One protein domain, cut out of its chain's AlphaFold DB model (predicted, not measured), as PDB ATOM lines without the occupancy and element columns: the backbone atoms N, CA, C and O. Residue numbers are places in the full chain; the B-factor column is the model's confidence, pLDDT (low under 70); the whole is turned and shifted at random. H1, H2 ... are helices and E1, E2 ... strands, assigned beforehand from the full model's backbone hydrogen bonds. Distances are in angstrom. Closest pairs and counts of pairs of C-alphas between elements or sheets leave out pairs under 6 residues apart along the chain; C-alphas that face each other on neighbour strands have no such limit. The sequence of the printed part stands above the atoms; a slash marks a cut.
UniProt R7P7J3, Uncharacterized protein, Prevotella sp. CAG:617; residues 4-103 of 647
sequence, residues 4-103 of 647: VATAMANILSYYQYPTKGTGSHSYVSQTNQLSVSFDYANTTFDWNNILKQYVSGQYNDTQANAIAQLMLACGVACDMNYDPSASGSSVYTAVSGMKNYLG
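What this domain is: This is residues 4 to 103 of the 647 residues of an uncharacterized protein of Prevotella sp. CAG:617 (UniProt R7P7J3). A two-stranded antiparallel hairpin, E1 and E2, covers one side of H2 at residues 69 to 77, while H1 and H3 cross H2 on the other side. The 100 printed residues, mostly helix by class, have three named helices and two named strands, ordered H1 E1 E2 H2 H3. The whole is compact, radius of gyration of the C-alphas 13.2 A, spanning 35 by 30 by 21 A.

Where its parts are: E1 is residues 24 to 28 (14.3 A), E2 35 to 39 (13.8 A), H2 61 to 77 (23.9 A). H1, 4 to 15 (17.3 A), begins at C-alpha 4 (-50.985, 7.695, -40.322); H3, 91 to 102 (14.9 A), ends at C-alpha 102 (-48.785, 18.591, -50.334).

How they stand to each other: Between E1 and E2, N 25 and O 38 are within hydrogen-bond range, 3.0 A. The closest C-alphas of E2 and H2, Phe 38 and Ala 73, are 6.1 A apart. H2, with residues 70 to 75 alone, touches residues 4 to 9 of H1 at a steep tilt of 62 degrees, opposite ways; closest C-alphas Ala 5 and Cys 74, 5.0 A. H2, with residues 74 to 77 alone, touches H3 at a steep tilt of 65 degrees; closest C-alphas Ala 77 and Gly 97, 4.5 A. In H1, H2 and H3 every O i to N i+4 pair is within hydrogen-bond range.

The domain as a whole: The farthest C-alphas, Gly 57 and Tyr 92, are 36.1 A apart. The links E2 to H2 and H2 to H3 are long. The printed part has no cut; no printed residue is under 70 in pLDDT.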
ATOM      1  N   VAL A   4     -50.719   6.306 -39.930       96.69
ATOM      2  CA  VAL A   4     -50.985   7.695 -40.322       96.69
ATOM      3  C   VAL A   4     -50.418   8.021 -41.709       96.69
ATOM      4  O   VAL A   4     -51.140   8.478 -42.590       96.69
ATOM      5  N   ALA A   5     -49.138   7.721 -41.951       97.06
ATOM      6  CA  ALA A   5     -48.514   7.968 -43.252       97.06
ATOM      7  C   ALA A   5     -49.103   7.074 -44.356       97.06
ATOM      8  O   ALA A   5     -49.218   7.519 -45.497       97.06
ATOM      9  N   THR A   6     -49.497   5.841 -44.023       95.44
ATOM     10  CA  THR A   6     -50.181   4.939 -44.959       95.44
ATOM     11  C   THR A   6     -51.541   5.501 -45.377       95.44
ATOM     12  O   THR A   6     -51.821   5.564 -46.571       95.44
ATOM     13  N   ALA A   7     -52.352   5.985 -44.433       97.12
ATOM     14  CA  ALA A   7     -53.630   6.631 -44.732       97.12
ATOM     15  C   ALA A   7     -53.441   7.887 -45.606       97.12
ATOM     16  O   ALA A   7     -54.132   8.050 -46.613       97.12
ATOM     17  N   MET A   8     -52.439   8.726 -45.303       98.25
ATOM     18  CA  MET A   8     -52.070   9.853 -46.173       98.25
ATOM     19  C   MET A   8     -51.728   9.378 -47.591       98.25
ATOM     20  O   MET A   8     -52.275   9.893 -48.563       98.25
ATOM     21  N   ALA A   9     -50.846   8.381 -47.724       97.25
ATOM     22  CA  ALA A   9     -50.405   7.868 -49.018       97.25
ATOM     23  C   ALA A   9     -51.557   7.270 -49.840       97.25
ATOM     24  O   ALA A   9     -51.598   7.485 -51.050       97.25
ATOM     25  N   ASN A  10     -52.514   6.588 -49.202       95.00
ATOM     26  CA  ASN A  10     -53.716   6.076 -49.865       95.00
ATOM     27  C   ASN A  10     -54.551   7.214 -50.474       95.00
ATOM     28  O   ASN A  10     -54.923   7.143 -51.644       95.00
ATOM     29  N   ILE A  11     -54.778   8.298 -49.725       97.75
ATOM     30  CA  ILE A  11     -55.510   9.475 -50.223       97.75
ATOM     31  C   ILE A  11     -54.744  10.171 -51.351       97.75
ATOM     32  O   ILE A  11     -55.329  10.529 -52.372       97.75
ATOM     33  N   LEU A  12     -53.434  10.353 -51.195       97.81
ATOM     34  CA  LEU A  12     -52.585  10.950 -52.226       97.81
ATOM     35  C   LEU A  12     -52.586  10.126 -53.520       97.81
ATOM     36  O   LEU A  12     -52.733  10.681 -54.607       97.81
ATOM     37  N   SER A  13     -52.491   8.802 -53.396       96.62
ATOM     38  CA  SER A  13     -52.551   7.857 -54.513       96.62
ATOM     39  C   SER A  13     -53.921   7.847 -55.199       96.62
ATOM     40  O   SER A  13     -53.984   7.794 -56.426       96.62
ATOM     41  N   TYR A  14     -55.018   7.981 -54.441       96.62
ATOM     42  CA  TYR A  14     -56.373   8.088 -54.992       96.62
ATOM     43  C   TYR A  14     -56.513   9.280 -55.950       96.62
ATOM     44  O   TYR A  14     -57.014   9.120 -57.063       96.62
ATOM     45  N   TYR A  15     -56.022  10.455 -55.547       97.19
ATOM     46  CA  TYR A  15     -56.058  11.656 -56.388       97.19
ATOM     47  C   TYR A  15     -54.895  11.755 -57.382       97.19
ATOM     48  O   TYR A  15     -54.947  12.596 -58.278       97.19
ATOM     49  N   GLN A  16     -53.847  10.943 -57.212       97.38
ATOM     50  CA  GLN A  16     -52.560  11.077 -57.906       97.38
ATOM     51  C   GLN A  16     -52.043  12.520 -57.852       97.38
ATOM     52  O   GLN A  16     -51.696  13.140 -58.860       97.38
ATOM     53  N   TYR A  17     -52.061  13.081 -56.644       97.62
ATOM     54  CA  TYR A  17     -51.774  14.484 -56.392       97.62
ATOM     55  C   TYR A  17     -50.925  14.642 -55.123       97.62
ATOM     56  O   TYR A  17     -51.158  13.931 -54.146       97.62
ATOM     57  N   PRO A  18     -49.971  15.592 -55.092       97.19
ATOM     58  CA  PRO A  18     -49.614  16.524 -56.165       97.19
ATOM     59  C   PRO A  18     -48.573  15.951 -57.139       97.19
ATOM     60  O   PRO A  18     -47.948  14.934 -56.874       97.19
ATOM     61  N   THR A  19     -48.309  16.614 -58.268       96.62
ATOM     62  CA  THR A  19     -47.114  16.289 -59.079       96.62
ATOM     63  C   THR A  19     -45.826  16.628 -58.322       96.62
ATOM     64  O   THR A  19     -44.859  15.870 -58.369       96.62
ATOM     65  N   LYS A  20     -45.828  17.763 -57.614       96.06
ATOM     66  CA  LYS A  20     -44.780  18.247 -56.708       96.06
ATOM     67  C   LYS A  20     -45.433  18.971 -55.543       96.06
ATOM     68  O   LYS A  20     -46.456  19.623 -55.743       96.06
ATOM     69  N   GLY A  21     -44.847  18.875 -54.359       96.94
ATOM     70  CA  GLY A  21     -45.315  19.651 -53.217       96.94
ATOM     71  C   GLY A  21     -44.649  21.027 -53.126       96.94
ATOM     72  O   GLY A  21     -44.057  21.522 -54.088       96.94
ATOM     73  N   THR A  22     -44.729  21.638 -51.947       97.62
ATOM     74  CA  THR A  22     -44.223  22.988 -51.671       97.62
ATOM     75  C   THR A  22     -43.211  22.959 -50.532       97.62
ATOM     76  O   THR A  22     -43.448  22.350 -49.493       97.62
ATOM     77  N   GLY A  23     -42.090  23.662 -50.704       98.12
ATOM     78  CA  GLY A  23     -41.065  23.809 -49.670       98.12
ATOM     79  C   GLY A  23     -40.353  22.503 -49.307       98.12
ATOM     80  O   GLY A  23     -40.226  21.589 -50.118       98.12
ATOM     81  N   SER A  24     -39.866  22.430 -48.075       98.25
ATOM     82  CA  SER A  24     -39.157  21.285 -47.501       98.25
ATOM     83  C   SER A  24     -39.451  21.213 -46.006       98.25
ATOM     84  O   SER A  24     -39.686  22.254 -45.393       98.25
ATOM     85  N   HIS A  25     -39.360  20.027 -45.408       98.25
ATOM     86  CA  HIS A  25     -39.494  19.852 -43.959       98.25
ATOM     87  C   HIS A  25     -38.416  18.922 -43.410       98.25
ATOM     88  O   HIS A  25     -37.985  17.993 -44.096       98.25
ATOM     89  N   SER A  26     -37.976  19.173 -42.178       97.62
ATOM     90  CA  SER A  26     -36.971  18.361 -41.489       97.62
ATOM     91  C   SER A  26     -37.143  18.423 -39.978       97.62
ATOM     92  O   SER A  26     -37.385  19.501 -39.435       97.62
ATOM     93  N   TYR A  27     -36.936  17.299 -39.302       97.38
ATOM     94  CA  TYR A  27     -37.031  17.183 -37.849       97.38
ATOM     95  C   TYR A  27     -36.186  16.001 -37.349       97.38
ATOM     96  O   TYR A  27     -35.585  15.259 -38.130       97.38
ATOM     97  N   VAL A  28     -36.132  15.840 -36.028       97.12
ATOM     98  CA  VAL A  28     -35.511  14.687 -35.368       97.12
ATOM     99  C   VAL A  28     -36.607  13.867 -34.692       97.12
ATOM    100  O   VAL A  28     -37.379  14.424 -33.912       97.12
ATOM    101  N   SER A  29     -36.699  12.568 -34.995       94.12
ATOM    102  CA  SER A  29     -37.705  11.689 -34.385       94.12
ATOM    103  C   SER A  29     -37.476  11.527 -32.881       94.12
ATOM    104  O   SER A  29     -36.340  11.549 -32.413       94.12
ATOM    105  N   GLN A  30     -38.553  11.350 -32.116       92.06
ATOM    106  CA  GLN A  30     -38.505  11.389 -30.653       92.06
ATOM    107  C   GLN A  30     -37.907  10.123 -30.019       92.06
ATOM    108  O   GLN A  30     -37.155  10.221 -29.056       92.06
ATOM    109  N   THR A  31     -38.257   8.933 -30.514       91.44
ATOM    110  CA  THR A  31     -37.835   7.668 -29.881       91.44
ATOM    111  C   THR A  31     -36.405   7.303 -30.258       91.44
ATOM    112  O   THR A  31     -35.584   7.010 -29.395       91.44
ATOM    113  N   ASN A  32     -36.103   7.327 -31.557       92.38
ATOM    114  CA  ASN A  32     -34.835   6.829 -32.097       92.38
ATOM    115  C   ASN A  32     -33.865   7.949 -32.512       92.38
ATOM    116  O   ASN A  32     -32.800   7.656 -33.052       92.38
ATOM    117  N   GLN A  33     -34.211   9.222 -32.271       95.06
ATOM    118  CA  GLN A  33     -33.367  10.386 -32.572       95.06
ATOM    119  C   GLN A  33     -32.879  10.431 -34.032       95.06
ATOM    120  O   GLN A  33     -31.766  10.876 -34.325       95.06
ATOM    121  N   LEU A  34     -33.713   9.969 -34.967       94.06
ATOM    122  CA  LEU A  34     -33.379   9.923 -36.387       94.06
ATOM    123  C   LEU A  34     -33.574  11.305 -37.001       94.06
ATOM    124  O   LEU A  34     -34.648  11.886 -36.879       94.06
ATOM    125  N   SER A  35     -32.558  11.819 -37.692       96.44
ATOM    126  CA  SER A  35     -32.711  13.024 -38.515       96.44
ATOM    127  C   SER A  35     -33.430  12.662 -39.810       96.44
ATOM    128  O   SER A  35     -32.926  11.857 -40.593       96.44
ATOM    129  N   VAL A  36     -34.601  13.254 -40.032       96.25
ATOM    130  CA  VAL A  36     -35.466  12.971 -41.181       96.25
ATOM    131  C   VAL A  36     -35.777  14.262 -41.922       96.25
ATOM    132  O   VAL A  36     -35.956  15.312 -41.309       96.25
ATOM    133  N   SER A  37     -35.812  14.198 -43.253       97.94
ATOM    134  CA  SER A  37     -36.110  15.362 -44.091       97.94
ATOM    135  C   SER A  37     -36.688  14.964 -45.442       97.94
ATOM    136  O   SER A  37     -36.450  13.854 -45.922       97.94
ATOM    137  N   PHE A  38     -37.434  15.884 -46.050       98.50
ATOM    138  CA  PHE A  38     -37.967  15.747 -47.400       98.50
ATOM    139  C   PHE A  38     -38.063  17.118 -48.080       98.50
ATOM    140  O   PHE A  38     -38.525  18.089 -47.478       98.50
ATOM    141  N   ASP A  39     -37.629  17.198 -49.339       98.44
ATOM    142  CA  ASP A  39     -37.736  18.396 -50.180       98.44
ATOM    143  C   ASP A  39     -38.901  18.221 -51.161       98.44
ATOM    144  O   ASP A  39     -38.781  17.544 -52.185       98.44
ATOM    145  N   TYR A  40     -40.046  18.811 -50.825       98.56
ATOM    146  CA  TYR A  40     -41.278  18.689 -51.597       98.56
ATOM    147  C   TYR A  40     -41.248  19.513 -52.888       98.56
ATOM    148  O   TYR A  40     -41.838  19.097 -53.884       98.56
ATOM    149  N   ALA A  41     -40.550  20.653 -52.893       98.06
ATOM    150  CA  ALA A  41     -40.460  21.547 -54.046       98.06
ATOM    151  C   ALA A  41     -39.633  20.944 -55.194       98.06
ATOM    152  O   ALA A  41     -39.937  21.153 -56.376       98.06
ATOM    153  N   ASN A  42     -38.585  20.184 -54.863       97.44
ATOM    154  CA  ASN A  42     -37.687  19.595 -55.859       97.44
ATOM    155  C   ASN A  42     -37.982  18.127 -56.184       97.44
ATOM    156  O   ASN A  42     -37.406  17.593 -57.133       97.44
ATOM    157  N   THR A  43     -38.922  17.498 -55.480       97.50
ATOM    158  CA  THR A  43     -39.289  16.095 -55.693       97.50
ATOM    159  C   THR A  43     -40.567  15.956 -56.518       97.50
ATOM    160  O   THR A  43     -41.607  16.496 -56.151       97.50
ATOM    161  N   THR A  44     -40.501  15.201 -57.619       98.12
ATOM    162  CA  THR A  44     -41.678  14.807 -58.411       98.12
ATOM    163  C   THR A  44     -42.170  13.434 -57.969       98.12
ATOM    164  O   THR A  44     -41.377  12.495 -57.943       98.12
ATOM    165  N   PHE A  45     -43.466  13.297 -57.688       98.12
ATOM    166  CA  PHE A  45     -44.080  11.995 -57.426       98.12
ATOM    167  C   PHE A  45     -44.404  11.277 -58.741       98.12
ATOM    168  O   PHE A  45     -45.127  11.802 -59.591       98.12
ATOM    169  N   ASP A  46     -43.861  10.072 -58.919       97.81
ATOM    170  CA  ASP A  46     -44.069   9.254 -60.118       97.81
ATOM    171  C   ASP A  46     -45.320   8.374 -59.991       97.81
ATOM    172  O   ASP A  46     -45.248   7.164 -59.766       97.81
ATOM    173  N   TRP A  47     -46.491   8.998 -60.130       98.06
ATOM    174  CA  TRP A  47     -47.790   8.333 -59.983       98.06
ATOM    175  C   TRP A  47     -47.990   7.135 -60.918       98.06
ATOM    176  O   TRP A  47     -48.685   6.194 -60.551       98.06
ATOM    177  N   ASN A  48     -47.336   7.110 -62.085       97.56
ATOM    178  CA  ASN A  48     -47.428   5.982 -63.020       97.56
ATOM    179  C   ASN A  48     -46.761   4.709 -62.480       97.56
ATOM    180  O   ASN A  48     -47.140   3.605 -62.872       97.56
ATOM    181  N   ASN A  49     -45.767   4.857 -61.601       97.88
ATOM    182  CA  ASN A  49     -45.071   3.748 -60.956       97.88
ATOM    183  C   ASN A  49     -45.563   3.481 -59.526       97.88
ATOM    184  O   ASN A  49     -45.142   2.500 -58.916       97.88
ATOM    185  N   ILE A  50     -46.491   4.289 -59.003       97.19
ATOM    186  CA  ILE A  50     -47.164   4.022 -57.731       97.19
ATOM    187  C   ILE A  50     -48.347   3.081 -57.991       97.19
ATOM    188  O   ILE A  50     -49.424   3.482 -58.427       97.19
ATOM    189  N   LEU A  51     -48.128   1.791 -57.742       93.25
ATOM    190  CA  LEU A  51     -49.143   0.752 -57.913       93.25
ATOM    191  C   LEU A  51     -50.219   0.800 -56.821       93.25
ATOM    192  O   LEU A  51     -49.968   1.214 -55.692       93.25
ATOM    193  N   LYS A  52     -51.401   0.263 -57.142       86.69
ATOM    194  CA  LYS A  52     -52.490   0.059 -56.172       86.69
ATOM    195  C   LYS A  52     -52.193  -1.046 -55.154       86.69
ATOM    196  O   LYS A  52     -52.731  -1.022 -54.056       86.69
ATOM    197  N   GLN A  53     -51.374  -2.028 -55.526       86.31
ATOM    198  CA  GLN A  53     -51.017  -3.159 -54.674       86.31
ATOM    199  C   GLN A  53     -49.575  -3.590 -54.951       86.31
ATOM    200  O   GLN A  53     -49.144  -3.630 -56.103       86.31
ATOM    201  N   TYR A  54     -48.853  -3.950 -53.890       86.38
ATOM    202  CA  TYR A  54     -47.478  -4.437 -53.951       86.38
ATOM    203  C   TYR A  54     -47.427  -5.891 -53.481       86.38
ATOM    204  O   TYR A  54     -47.353  -6.173 -52.288       86.38
ATOM    205  N   VAL A  55     -47.477  -6.825 -54.431       86.50
ATOM    206  CA  VAL A  55     -47.328  -8.265 -54.169       86.50
ATOM    207  C   VAL A  55     -45.883  -8.672 -54.446       86.50
ATOM    208  O   VAL A  55     -45.324  -8.314 -55.482       86.50
ATOM    209  N   SER A  56     -45.266  -9.420 -53.529       83.81
ATOM    210  CA  SER A  56     -43.876  -9.874 -53.676       83.81
ATOM    211  C   SER A  56     -43.647 -10.576 -55.020       83.81
ATOM    212  O   SER A  56     -44.414 -11.456 -55.411       83.81
ATOM    213  N   GLY A  57     -42.607 -10.155 -55.745       90.50
ATOM    214  CA  GLY A  57     -42.275 -10.660 -57.081       90.50
ATOM    215  C   GLY A  57     -43.123 -10.100 -58.234       90.50
ATOM    216  O   GLY A  57     -42.889 -10.487 -59.375       90.50
ATOM    217  N   GLN A  58     -44.082  -9.201 -57.972       92.69
ATOM    218  CA  GLN A  58     -44.953  -8.594 -58.995       92.69
ATOM    219  C   GLN A  58     -44.699  -7.098 -59.233       92.69
ATOM    220  O   GLN A  58     -45.423  -6.467 -59.997       92.69
ATOM    221  N   TYR A  59     -43.674  -6.527 -58.602       95.44
ATOM    222  CA  TYR A  59     -43.242  -5.148 -58.817       95.44
ATOM    223  C   TYR A  59     -41.731  -5.092 -59.058       95.44
ATOM    224  O   TYR A  59     -41.000  -6.017 -58.698       95.44
ATOM    225  N   ASN A  60     -41.268  -4.011 -59.678       96.88
ATOM    226  CA  ASN A  60     -39.849  -3.749 -59.918       96.88
ATOM    227  C   ASN A  60     -39.296  -2.658 -58.982       96.88
ATOM    228  O   ASN A  60     -40.049  -1.971 -58.291       96.88
ATOM    229  N   ASP A  61     -37.978  -2.456 -59.004       97.44
ATOM    230  CA  ASP A  61     -37.301  -1.470 -58.151       97.44
ATOM    231  C   ASP A  61     -37.792  -0.033 -58.380       97.44
ATOM    232  O   ASP A  61     -37.820   0.765 -57.448       97.44
ATOM    233  N   THR A  62     -38.210   0.317 -59.601       97.94
ATOM    234  CA  THR A  62     -38.739   1.663 -59.891       97.94
ATOM    235  C   THR A  62     -40.061   1.888 -59.163       97.94
ATOM    236  O   THR A  62     -40.233   2.909 -58.503       97.94
ATOM    237  N   GLN A  63     -40.963   0.908 -59.212       98.12
ATOM    238  CA  GLN A  63     -42.243   0.947 -58.505       98.12
ATOM    239  C   GLN A  63     -42.040   0.933 -56.985       98.12
ATOM    240  O   GLN A  63     -42.646   1.729 -56.272       98.12
ATOM    241  N   ALA A  64     -41.125   0.094 -56.486       96.81
ATOM    242  CA  ALA A  64     -40.775   0.039 -55.066       96.81
ATOM    243  C   ALA A  64     -40.231   1.380 -54.547       96.81
ATOM    244  O   ALA A  64     -40.657   1.869 -53.500       96.81
ATOM    245  N   ASN A  65     -39.319   2.003 -55.297       97.75
ATOM    246  CA  ASN A  65     -38.753   3.301 -54.941       97.75
ATOM    247  C   ASN A  65     -39.802   4.420 -54.998       97.75
ATOM    248  O   ASN A  65     -39.797   5.289 -54.129       97.75
ATOM    249  N   ALA A  66     -40.725   4.380 -55.966       98.12
ATOM    250  CA  ALA A  66     -41.789   5.374 -56.093       98.12
ATOM    251  C   ALA A  66     -42.731   5.372 -54.874       98.12
ATOM    252  O   ALA A  66     -42.978   6.428 -54.288       98.12
ATOM    253  N   ILE A  67     -43.200   4.196 -54.425       97.25
ATOM    254  CA  ILE A  67     -44.012   4.123 -53.197       97.25
ATOM    255  C   ILE A  67     -43.196   4.458 -51.949       97.25
ATOM    256  O   ILE A  67     -43.702   5.160 -51.081       97.25
ATOM    257  N   ALA A  68     -41.933   4.028 -51.857       97.12
ATOM    258  CA  ALA A  68     -41.077   4.355 -50.717       97.12
ATOM    259  C   ALA A  68     -40.854   5.872 -50.583       97.12
ATOM    260  O   ALA A  68     -40.881   6.403 -49.472       97.12
ATOM    261  N   GLN A  69     -40.700   6.580 -51.705       98.00
ATOM    262  CA  GLN A  69     -40.578   8.035 -51.741       98.00
ATOM    263  C   GLN A  69     -41.865   8.734 -51.292       98.00
ATOM    264  O   GLN A  69     -41.790   9.640 -50.462       98.00
ATOM    265  N   LEU A  70     -43.035   8.306 -51.787       98.25
ATOM    266  CA  LEU A  70     -44.332   8.825 -51.329       98.25
ATOM    267  C   LEU A  70     -44.505   8.614 -49.821       98.25
ATOM    268  O   LEU A  70     -44.868   9.526 -49.085       98.25
ATOM    269  N   MET A  71     -44.201   7.409 -49.357       97.50
ATOM    270  CA  MET A  71     -44.320   7.012 -47.962       97.50
ATOM    271  C   MET A  71     -43.387   7.798 -47.032       97.50
ATOM    272  O   MET A  71     -43.797   8.191 -45.936       97.50
ATOM    273  N   LEU A  72     -42.154   8.072 -47.470       97.50
ATOM    274  CA  LEU A  72     -41.236   8.963 -46.761       97.50
ATOM    275  C   LEU A  72     -41.778  10.395 -46.725       97.50
ATOM    276  O   LEU A  72     -41.755  11.010 -45.663       97.50
ATOM    277  N   ALA A  73     -42.301  10.906 -47.842       98.31
ATOM    278  CA  ALA A  73     -42.898  12.237 -47.904       98.31
ATOM    279  C   ALA A  73     -44.061  12.380 -46.914       98.31
ATOM    280  O   ALA A  73     -44.091  13.326 -46.133       98.31
ATOM    281  N   CYS A  74     -44.982  11.412 -46.889       98.38
ATOM    282  CA  CYS A  74     -46.097  11.404 -45.946       98.38
ATOM    283  C   CYS A  74     -45.616  11.341 -44.493       98.38
ATOM    284  O   CYS A  74     -46.080  12.112 -43.658       98.38
ATOM    285  N   GLY A  75     -44.663  10.455 -44.186       97.94
ATOM    286  CA  GLY A  75     -44.125  10.330 -42.833       97.94
ATOM    287  C   GLY A  75     -43.389  11.585 -42.358       97.94
ATOM    288  O   GLY A  75     -43.562  11.995 -41.213       97.94
ATOM    289  N   VAL A  76     -42.631  12.243 -43.238       98.25
ATOM    290  CA  VAL A  76     -41.992  13.520 -42.906       98.25
ATOM    291  C   VAL A  76     -43.041  14.616 -42.724       98.25
ATOM    292  O   VAL A  76     -42.950  15.367 -41.761       98.25
ATOM    293  N   ALA A  77     -44.060  14.695 -43.583       98.06
ATOM    294  CA  ALA A  77     -45.105  15.719 -43.500       98.06
ATOM    295  C   ALA A  77     -45.872  15.687 -42.171       98.06
ATOM    296  O   ALA A  77     -46.357  16.727 -41.731       98.06
ATOM    297  N   CYS A  78     -45.977  14.517 -41.535       97.12
ATOM    298  CA  CYS A  78     -46.677  14.342 -40.269       97.12
ATOM    299  C   CYS A  78     -45.750  14.215 -39.044       97.12
ATOM    300  O   CYS A  78     -46.207  13.722 -38.019       97.12
ATOM    301  N   ASP A  79     -44.467  14.578 -39.106       96.69
ATOM    302  CA  ASP A  79     -43.520  14.407 -37.982       96.69
ATOM    303  C   ASP A  79     -43.503  12.976 -37.401       96.69
ATOM    304  O   ASP A  79     -43.526  12.762 -36.188       96.69
ATOM    305  N   MET A  80     -43.505  11.960 -38.268       97.19
ATOM    306  CA  MET A  80     -43.550  10.553 -37.864       97.19
ATOM    307  C   MET A  80     -42.463  10.194 -36.844       97.19
ATOM    308  O   MET A  80     -41.262  10.361 -37.085       97.19
ATOM    309  N   ASN A  81     -42.867   9.604 -35.724       96.06
ATOM    310  CA  ASN A  81     -41.936   8.999 -34.791       96.06
ATOM    311  C   ASN A  81     -41.618   7.571 -35.250       96.06
ATOM    312  O   ASN A  81     -42.375   6.637 -34.992       96.06
ATOM    313  N   TYR A  82     -40.531   7.423 -36.006       94.06
ATOM    314  CA  TYR A  82     -40.131   6.142 -36.584       94.06
ATOM    315  C   TYR A  82     -39.563   5.183 -35.538       94.06
ATOM    316  O   TYR A  82     -38.616   5.517 -34.823       94.06
ATOM    317  N   ASP A  83     -40.089   3.961 -35.540       87.50
ATOM    318  CA  ASP A  83     -39.602   2.836 -34.748       87.50
ATOM    319  C   ASP A  83     -39.754   1.518 -35.535       87.50
ATOM    320  O   ASP A  83     -40.722   1.392 -36.301       87.50
ATOM    321  N   PRO A  84     -38.824   0.548 -35.389       80.06
ATOM    322  CA  PRO A  84     -38.930  -0.758 -36.039       80.06
ATOM    323  C   PRO A  84     -40.169  -1.568 -35.636       80.06
ATOM    324  O   PRO A  84     -40.632  -2.375 -36.437       80.06
ATOM    325  N   SER A  85     -40.690  -1.375 -34.417       77.56
ATOM    326  CA  SER A  85     -41.862  -2.099 -33.905       77.56
ATOM    327  C   SER A  85     -43.185  -1.462 -34.343       77.56
ATOM    328  O   SER A  85     -44.053  -2.154 -34.875       77.56
ATOM    329  N   ALA A  86     -43.327  -0.145 -34.180       79.12
ATOM    330  CA  ALA A  86     -44.488   0.619 -34.627       79.12
ATOM    331  C   ALA A  86     -44.146   2.111 -34.740       79.12
ATOM    332  O   ALA A  86     -43.687   2.725 -33.783       79.12
ATOM    333  N   SER A  87     -44.397   2.722 -35.902       90.12
ATOM    334  CA  SER A  87     -44.216   4.172 -36.080       90.12
ATOM    335  C   SER A  87     -45.536   4.916 -35.859       90.12
ATOM    336  O   SER A  87     -46.564   4.488 -36.386       90.12
ATOM    337  N   GLY A  88     -45.509   6.035 -35.130       91.62
ATOM    338  CA  GLY A  88     -46.711   6.788 -34.749       91.62
ATOM    339  C   GLY A  88     -46.630   8.284 -35.053       91.62
ATOM    340  O   GLY A  88     -45.552   8.876 -35.067       91.62
ATOM    341  N   SER A  89     -47.787   8.896 -35.296       94.88
ATOM    342  CA  SER A  89     -47.976  10.342 -35.456       94.88
ATOM    343  C   SER A  89     -49.435  10.705 -35.128       94.88
ATOM    344  O   SER A  89     -50.251   9.826 -34.858       94.88
ATOM    345  N   SER A  90     -49.766  11.995 -35.128       94.00
ATOM    346  CA  SER A  90     -51.111  12.522 -34.931       94.00
ATOM    347  C   SER A  90     -51.783  12.890 -36.258       94.00
ATOM    348  O   SER A  90     -51.155  13.476 -37.144       94.00
ATOM    349  N   VAL A  91     -53.096  12.644 -36.364       95.19
ATOM    350  CA  VAL A  91     -53.918  13.099 -37.502       95.19
ATOM    351  C   VAL A  91     -53.872  14.619 -37.683       95.19
ATOM    352  O   VAL A  91     -53.845  15.100 -38.810       95.19
ATOM    353  N   TYR A  92     -53.771  15.392 -36.597       93.56
ATOM    354  CA  TYR A  92     -53.687  16.854 -36.673       93.56
ATOM    355  C   TYR A  92     -52.402  17.321 -37.375       93.56
ATOM    356  O   TYR A  92     -52.439  18.227 -38.214       93.56
ATOM    357  N   THR A  93     -51.268  16.674 -37.084       95.06
ATOM    358  CA  THR A  93     -49.993  16.951 -37.758       95.06
ATOM    359  C   THR A  93     -50.033  16.486 -39.209       95.06
ATOM    360  O   THR A  93     -49.586  17.216 -40.089       95.06
ATOM    361  N   ALA A  94     -50.638  15.326 -39.485       96.94
ATOM    362  CA  ALA A  94     -50.832  14.831 -40.848       96.94
ATOM    363  C   ALA A  94     -51.629  15.813 -41.717       96.94
ATOM    364  O   ALA A  94     -51.166  16.204 -42.787       96.94
ATOM    365  N   VAL A  95     -52.782  16.284 -41.231       95.50
ATOM    366  CA  VAL A  95     -53.610  17.275 -41.935       95.50
ATOM    367  C   VAL A  95     -52.840  18.575 -42.159       95.50
ATOM    368  O   VAL A  95     -52.852  19.108 -43.268       95.50
ATOM    369  N   SER A  96     -52.115  19.061 -41.149       94.44
ATOM    370  CA  SER A  96     -51.278  20.263 -41.280       94.44
ATOM    371  C   SER A  96     -50.180  20.083 -42.336       94.44
ATOM    372  O   SER A  96     -49.969  20.958 -43.173       94.44
ATOM    373  N   GLY A  97     -49.521  18.923 -42.364       96.44
ATOM    374  CA  GLY A  97     -48.525  18.578 -43.377       96.44
ATOM    375  C   GLY A  97     -49.102  18.504 -44.790       96.44
ATOM    376  O   GLY A  97     -48.496  19.014 -45.734       96.44
ATOM    377  N   MET A  98     -50.300  17.931 -44.950       97.56
ATOM    378  CA  MET A  98     -50.980  17.862 -46.249       97.56
ATOM    379  C   MET A  98     -51.299  19.250 -46.812       97.56
ATOM    380  O   MET A  98     -51.144  19.478 -48.014       97.56
ATOM    381  N   LYS A  99     -51.693  20.189 -45.948       94.81
ATOM    382  CA  LYS A  99     -51.945  21.586 -46.324       94.81
ATOM    383  C   LYS A  99     -50.657  22.316 -46.693       94.81
ATOM    384  O   LYS A  99     -50.550  22.855 -47.792       94.81
ATOM    385  N   ASN A 100     -49.664  22.271 -45.806       95.62
ATOM    386  CA  ASN A 100     -48.436  23.056 -45.933       95.62
ATOM    387  C   ASN A 100     -47.524  22.577 -47.066       95.62
ATOM    388  O   ASN A 100     -46.917  23.394 -47.761       95.62
ATOM    389  N   TYR A 101     -47.423  21.260 -47.257       98.12
ATOM    390  CA  TYR A 101     -46.406  20.666 -48.125       98.12
ATOM    391  C   TYR A 101     -46.979  19.954 -49.346       98.12
ATOM    392  O   TYR A 101     -46.293  19.862 -50.360       98.12
ATOM    393  N   LEU A 102     -48.218  19.455 -49.288       97.94
ATOM    394  CA  LEU A 102     -48.785  18.591 -50.334       97.94
ATOM    395  C   LEU A 102     -49.936  19.248 -51.112       97.94
ATOM    396  O   LEU A 102     -50.514  18.619 -51.994       97.94
ATOM    397  N   GLY A 103     -50.254  20.519 -50.838       96.31
ATOM    398  CA  GLY A 103     -51.195  21.316 -51.632       96.31
ATOM    399  C   GLY A 103     -52.666  20.910 -51.492       96.31
ATOM    400  O   GLY A 103     -53.455  21.150 -52.415       96.31
TER     401      GLY A 103